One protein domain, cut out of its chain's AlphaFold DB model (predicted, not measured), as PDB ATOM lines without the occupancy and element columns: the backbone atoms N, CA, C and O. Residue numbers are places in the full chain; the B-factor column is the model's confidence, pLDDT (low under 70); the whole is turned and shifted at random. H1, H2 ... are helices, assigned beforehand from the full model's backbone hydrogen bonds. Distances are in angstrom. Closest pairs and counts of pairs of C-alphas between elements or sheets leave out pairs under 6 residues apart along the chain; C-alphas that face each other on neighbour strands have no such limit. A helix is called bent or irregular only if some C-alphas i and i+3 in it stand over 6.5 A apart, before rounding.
ATOM      1  N   ASP A   5      36.292   5.391  26.871       93.88
ATOM      2  CA  ASP A   5      35.034   5.762  26.227       93.88
ATOM      3  C   ASP A   5      33.978   6.185  27.251       93.88
ATOM      4  O   ASP A   5      33.330   7.208  27.071       93.88
ATOM      5  N   PHE A   6      33.879   5.485  28.387       95.12
ATOM      6  CA  PHE A   6      32.961   5.855  29.467       95.12
ATOM      7  C   PHE A   6      33.184   7.288  29.984       95.12
ATOM      8  O   PHE A   6      32.250   8.088  30.052       95.12
ATOM      9  N   TYR A   7      34.426   7.639  30.330       94.69
ATOM     10  CA  TYR A   7      34.752   8.962  30.870       94.69
ATOM     11  C   TYR A   7      34.649  10.054  29.807       94.69
ATOM     12  O   TYR A   7      34.170  11.148  30.099       94.69
ATOM     13  N   LEU A   8      35.074   9.749  28.580       96.00
ATOM     14  CA  LEU A   8      34.977  10.665  27.451       96.00
ATOM     15  C   LEU A   8      33.509  10.973  27.128       96.00
ATOM     16  O   LEU A   8      33.127  12.141  27.079       96.00
ATOM     17  N   ASN A   9      32.663   9.946  27.021       96.75
ATOM     18  CA  ASN A   9      31.230  10.101  26.776       96.75
ATOM     19  C   ASN A   9      30.550  10.908  27.880       96.75
ATOM     20  O   ASN A   9      29.694  11.737  27.578       96.75
ATOM     21  N   ARG A  10      30.954  10.735  29.143       95.81
ATOM     22  CA  ARG A  10      30.425  11.537  30.252       95.81
ATOM     23  C   ARG A  10      30.741  13.027  30.098       95.81
ATOM     24  O   ARG A  10      29.878  13.846  30.395       95.81
ATOM     25  N   ILE A  11      31.940  13.389  29.637       95.44
ATOM     26  CA  ILE A  11      32.285  14.795  29.358       95.44
ATOM     27  C   ILE A  11      31.461  15.307  28.175       95.44
ATOM     28  O   ILE A  11      30.866  16.375  28.273       95.44
ATOM     29  N   ILE A  12      31.359  14.522  27.099       96.50
ATOM     30  CA  ILE A  12      30.595  14.879  25.893       96.50
ATOM     31  C   ILE A  12      29.105  15.082  26.196       96.50
ATOM     32  O   ILE A  12      28.507  16.009  25.676       96.50
ATOM     33  N   HIS A  13      28.487  14.267  27.048       96.56
ATOM     34  CA  HIS A  13      27.065  14.438  27.382       96.56
ATOM     35  C   HIS A  13      26.794  15.719  28.177       96.56
ATOM     36  O   HIS A  13      25.695  16.259  28.126       96.56
ATOM     37  N   ASN A  14      27.790  16.196  28.921       94.50
ATOM     38  CA  ASN A  14      27.656  17.341  29.814       94.50
ATOM     39  C   ASN A  14      28.309  18.614  29.255       94.50
ATOM     40  O   ASN A  14      28.347  19.627  29.953       94.50
ATOM     41  N   MET A  15      28.867  18.583  28.041       94.88
ATOM     42  CA  MET A  15      29.535  19.746  27.459       94.88
ATOM     43  C   MET A  15      28.519  20.829  27.076       94.88
ATOM     44  O   MET A  15      27.401  20.527  26.671       94.88
ATOM     45  N   TRP A  16      28.931  22.095  27.172       94.62
ATOM     46  CA  TRP A  16      28.149  23.263  26.737       94.62
ATOM     47  C   TRP A  16      26.785  23.444  27.423       94.62
ATOM     48  O   TRP A  16      25.937  24.162  26.903       94.62
ATOM     49  N   ASN A  17      26.575  22.854  28.604       96.00
ATOM     50  CA  ASN A  17      25.326  22.997  29.360       96.00
ATOM     51  C   ASN A  17      25.317  24.186  30.347       96.00
ATOM     52  O   ASN A  17      24.402  24.299  31.154       96.00
ATOM     53  N   GLY A  18      26.338  25.052  30.313       96.06
ATOM     54  CA  GLY A  18      26.439  26.244  31.166       96.06
ATOM     55  C   GLY A  18      26.973  26.005  32.584       96.06
ATOM     56  O   GLY A  18      27.167  26.966  33.321       96.06
ATOM     57  N   GLU A  19      27.266  24.761  32.970       96.75
ATOM     58  CA  GLU A  19      27.750  24.431  34.315       96.75
ATOM     59  C   GLU A  19      29.262  24.167  34.359       96.75
ATOM     60  O   GLU A  19      29.855  23.608  33.430       96.75
ATOM     61  N   ILE A  20      29.882  24.474  35.501       95.12
ATOM     62  CA  ILE A  20      31.292  24.157  35.770       95.12
ATOM     63  C   ILE A  20      31.461  22.641  35.939       95.12
ATOM     64  O   ILE A  20      30.743  22.003  36.707       95.12
ATOM     65  N   LYS A  21      32.452  22.055  35.254       93.75
ATOM     66  CA  LYS A  21      32.773  20.622  35.347       93.75
ATOM     67  C   LYS A  21      34.077  20.406  36.107       93.75
ATOM     68  O   LYS A  21      35.127  20.892  35.699       93.75
ATOM     69  N   VAL A  22      34.013  19.635  37.192       94.88
ATOM     70  CA  VAL A  22      35.177  19.275  38.013       94.88
ATOM     71  C   VAL A  22      35.561  17.822  37.746       94.88
ATOM     72  O   VAL A  22      34.749  16.917  37.929       94.88
ATOM     73  N   ILE A  23      36.808  17.581  37.330       94.50
ATOM     74  CA  ILE A  23      37.337  16.229  37.097       94.50
ATOM     75  C   ILE A  23      38.284  15.850  38.231       94.50
ATOM     76  O   ILE A  23      39.391  16.375  38.344       94.50
ATOM     77  N   THR A  24      37.865  14.891  39.052       95.94
ATOM     78  CA  THR A  24      38.630  14.392  40.201       95.94
ATOM     79  C   THR A  24      39.170  12.980  39.961       95.94
ATOM     80  O   THR A  24      38.836  12.310  38.983       95.94
ATOM     81  N   GLY A  25      40.091  12.537  40.822       93.50
ATOM     82  CA  GLY A  25      40.656  11.185  40.797       93.50
ATOM     83  C   GLY A  25      42.111  11.135  41.256       93.50
ATOM     84  O   GLY A  25      42.777  12.163  41.370       93.50
ATOM     85  N   ILE A  26      42.642   9.928  41.446       95.81
ATOM     86  CA  ILE A  26      43.989   9.677  41.989       95.81
ATOM     87  C   ILE A  26      45.102  10.255  41.088       95.81
ATOM     88  O   ILE A  26      44.949  10.403  39.869       95.81
ATOM     89  N   ARG A  27      46.253  10.614  41.672       95.94
ATOM     90  CA  ARG A  27      47.447  11.059  40.928       95.94
ATOM     91  C   ARG A  27      47.817  10.042  39.835       95.94
ATOM     92  O   ARG A  27      47.778   8.842  40.070       95.94
ATOM     93  N   ARG A  28      48.209  10.524  38.648       93.12
ATOM     94  CA  ARG A  28      48.603   9.705  37.474       93.12
ATOM     95  C   ARG A  28      47.502   8.835  36.846       93.12
ATOM     96  O   ARG A  28      47.790   8.095  35.918       93.12
ATOM     97  N   CYS A  29      46.229   8.982  37.226       92.75
ATOM     98  CA  CYS A  29      45.143   8.244  36.566       92.75
ATOM     99  C   CYS A  29      44.792   8.748  35.150       92.75
ATOM    100  O   CYS A  29      43.841   8.251  34.554       92.75
ATOM    101  N   GLY A  30      45.521   9.723  34.591       94.50
ATOM    102  CA  GLY A  30      45.332  10.199  33.213       94.50
ATOM    103  C   GLY A  30      44.205  11.218  33.007       94.50
ATOM    104  O   GLY A  30      43.629  11.262  31.927       94.50
ATOM    105  N   LYS A  31      43.880  12.037  34.019       95.19
ATOM    106  CA  LYS A  31      42.908  13.145  33.882       95.19
ATOM    107  C   LYS A  31      43.335  14.168  32.826       95.19
ATOM    108  O   LYS A  31      42.511  14.568  32.017       95.19
ATOM    109  N   SER A  32      44.618  14.543  32.807       95.94
ATOM    110  CA  SER A  32      45.161  15.474  31.810       95.94
ATOM    111  C   SER A  32      45.026  14.916  30.392       95.94
ATOM    112  O   SER A  32      44.525  15.616  29.527       95.94
ATOM    113  N   VAL A  33      45.350  13.634  30.189       95.81
ATOM    114  CA  VAL A  33      45.188  12.944  28.892       95.81
ATOM    115  C   VAL A  33      43.720  12.905  28.451       95.81
ATOM    116  O   VAL A  33      43.405  13.108  27.284       95.81
ATOM    117  N   LEU A  34      42.788  12.681  29.386       95.44
ATOM    118  CA  LEU A  34      41.355  12.681  29.081       95.44
ATOM    119  C   LEU A  34      40.872  14.034  28.525       95.44
ATOM    120  O   LEU A  34      40.092  14.047  27.578       95.44
ATOM    121  N   LEU A  35      41.317  15.151  29.106       95.31
ATOM    122  CA  LEU A  35      40.892  16.491  28.686       95.31
ATOM    123  C   LEU A  35      41.673  17.029  27.487       95.31
ATOM    124  O   LEU A  35      41.073  17.524  26.537       95.31
ATOM    125  N   PHE A  36      43.000  16.976  27.550       96.12
ATOM    126  CA  PHE A  36      43.860  17.686  26.604       96.12
ATOM    127  C   PHE A  36      44.160  16.893  25.339       96.12
ATOM    128  O   PHE A  36      44.412  17.514  24.314       96.12
ATOM    129  N   ASP A  37      44.058  15.563  25.388       95.62
ATOM    130  CA  ASP A  37      44.274  14.720  24.213       95.62
ATOM    131  C   ASP A  37      42.926  14.203  23.703       95.62
ATOM    132  O   ASP A  37      42.443  14.634  22.661       95.62
ATOM    133  N   LEU A  38      42.246  13.351  24.480       95.88
ATOM    134  CA  LEU A  38      41.045  12.645  24.013       95.88
ATOM    135  C   LEU A  38      39.868  13.577  23.711       95.88
ATOM    136  O   LEU A  38      39.251  13.493  22.648       95.88
ATOM    137  N   PHE A  39      39.526  14.460  24.649       96.12
ATOM    138  CA  PHE A  39      38.418  15.389  24.445       96.12
ATOM    139  C   PHE A  39      38.758  16.456  23.396       96.12
ATOM    140  O   PHE A  39      37.909  16.801  22.576       96.12
ATOM    141  N   TYR A  40      40.008  16.921  23.352       96.81
ATOM    142  CA  TYR A  40      40.476  17.832  22.309       96.81
ATOM    143  C   TYR A  40      40.379  17.216  20.905       96.81
ATOM    144  O   TYR A  40      39.827  17.839  19.995       96.81
ATOM    145  N   GLU A  41      40.839  15.975  20.728       96.25
ATOM    146  CA  GLU A  41      40.714  15.239  19.467       96.25
ATOM    147  C   GLU A  41      39.251  15.084  19.044       96.25
ATOM    148  O   GLU A  41      38.921  15.335  17.882       96.25
ATOM    149  N   TYR A  42      38.360  14.749  19.983       96.00
ATOM    150  CA  TYR A  42      36.921  14.701  19.726       96.00
ATOM    151  C   TYR A  42      36.394  16.047  19.193       96.00
ATOM    152  O   TYR A  42      35.722  16.085  18.159       96.00
ATOM    153  N   LEU A  43      36.737  17.168  19.838       96.44
ATOM    154  CA  LEU A  43      36.311  18.501  19.395       96.44
ATOM    155  C   LEU A  43      36.860  18.856  18.003       96.44
ATOM    156  O   LEU A  43      36.142  19.429  17.177       96.44
ATOM    157  N   LEU A  44      38.113  18.494  17.707       97.06
ATOM    158  CA  LEU A  44      38.705  18.687  16.382       97.06
ATOM    159  C   LEU A  44      37.980  17.878  15.305       97.06
ATOM    160  O   LEU A  44      37.722  18.402  14.219       97.06
ATOM    161  N   GLN A  45      37.642  16.618  15.588       96.00
ATOM    162  CA  GLN A  45      36.891  15.765  14.667       96.00
ATOM    163  C   GLN A  45      35.500  16.342  14.389       96.00
ATOM    164  O   GLN A  45      35.114  16.464  13.226       96.00
ATOM    165  N   GLN A  46      34.790  16.799  15.426       94.56
ATOM    166  CA  GLN A  46      33.496  17.473  15.282       94.56
ATOM    167  C   GLN A  46      33.599  18.741  14.424       94.56
ATOM    168  O   GLN A  46      32.782  18.965  13.528       94.56
ATOM    169  N   LYS A  47      34.638  19.559  14.635       93.50
ATOM    170  CA  LYS A  47      34.886  20.759  13.823       93.50
ATOM    171  C   LYS A  47      35.155  20.420  12.355       93.50
ATOM    172  O   LYS A  47      34.669  21.126  11.477       93.50
ATOM    173  N   LYS A  48      35.926  19.365  12.075       91.69
ATOM    174  CA  LYS A  48      36.192  18.908  10.700       91.69
ATOM    175  C   LYS A  48      34.920  18.404  10.018       91.69
ATOM    176  O   LYS A  48      34.696  18.757   8.867       91.69
ATOM    177  N   LEU A  49      34.081  17.646  10.728       85.94
ATOM    178  CA  LEU A  49      32.807  17.153  10.203       85.94
ATOM    179  C   LEU A  49      31.884  18.311   9.800       85.94
ATOM    180  O   LEU A  49      31.368  18.317   8.689       85.94
ATOM    181  N   LYS A  50      31.762  19.335  10.655       84.38
ATOM    182  CA  LYS A  50      30.964  20.538  10.365       84.38
ATOM    183  C   LYS A  50      31.473  21.368   9.184       84.38
ATOM    184  O   LYS A  50      30.685  22.090   8.603       84.38
ATOM    185  N   LYS A  51      32.769  21.310   8.853       79.94
ATOM    186  CA  LYS A  51      33.348  22.022   7.696       79.94
ATOM    187  C   LYS A  51      33.147  21.298   6.363       79.94
ATOM    188  O   LYS A  51      33.429  21.882   5.323       79.94
ATOM    189  N   LYS A  52      32.809  20.007   6.403       70.00
ATOM    190  CA  LYS A  52      32.640  19.163   5.212       70.00
ATOM    191  C   LYS A  52      31.192  19.170   4.695       70.00
ATOM    192  O   LYS A  52      30.965  18.734   3.571       70.00
ATOM    193  N   LEU A  53      30.258  19.622   5.530       58.78
ATOM    194  CA  LEU A  53      28.863  19.919   5.202       58.78
ATOM    195  C   LEU A  53      28.751  21.378   4.756       58.78
ATOM    196  O   LEU A  53      27.929  21.634   3.857       58.78
TER     197      LEU A  53
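Overview. This is residues 5 to 53 of the 53 residues of the protein "AAA_14 domain-containing protein" of Coprobacillus sp. CAG:698 (UniProt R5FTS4). A short helix, H1, sits steeply crosswise beside one long helix, H2, and a wide loop of residues 15 to 30 swings out from the end of H1 and back to the beginning of H2. H2 makes most of the longest axis, and its far part, residues 44 to 52, sticks out with residue 53 beyond H1. The printed part has 49 residues with two named helices, H1 then H2, and no named strand; its class is all helix. It is loose, with a radius of gyration of the C-alphas of 12.3 A, and elongated, with spans of 41 by 23 by 16 A.

Arrangement. H1, residues 5 to 14, touches H2, residues 31 to 52, with 6 pairs of C-alphas within 8 A. The closest C-alphas of the two are those of Leu 8 and Phe 39, 6.6 A apart. H2 touches H1 with residues 34 to 39 alone. The lines of the helices stand at a steep tilt of 66 degrees, and they run the same way. Their centres are 12.1 A apart. In H1 every O i to N i+4 pair is within hydrogen-bond range; in H2, 15 of 18 are.

Along the chain. H1 begins at C-alpha 5, at (35.034, 5.762, 26.227), and measures 14.2 A from first to last C-alpha. H2 begins at C-alpha 31, at (42.908, 13.145, 33.882), and ends at C-alpha 52, at (32.640, 19.163, 5.212), a length of 31.0 A. H2 is neither bent nor irregular, but only just: C-alphas 36 and 39 are 6.3 A apart.

Size, cuts and confidence. The two C-alphas farthest apart, those of Arg 27 and Leu 53, are 41.2 A apart. The link from H1 to H2 is long, with 16 residues; residues 13 to 20 and 24 to 30 stand free, of which 13 and 14 belong to H1. The printed part has no cut and ends at residue 53, the chain's last residue. The mean pLDDT of the printed part is 93.3, and residue 53 alone is under 70.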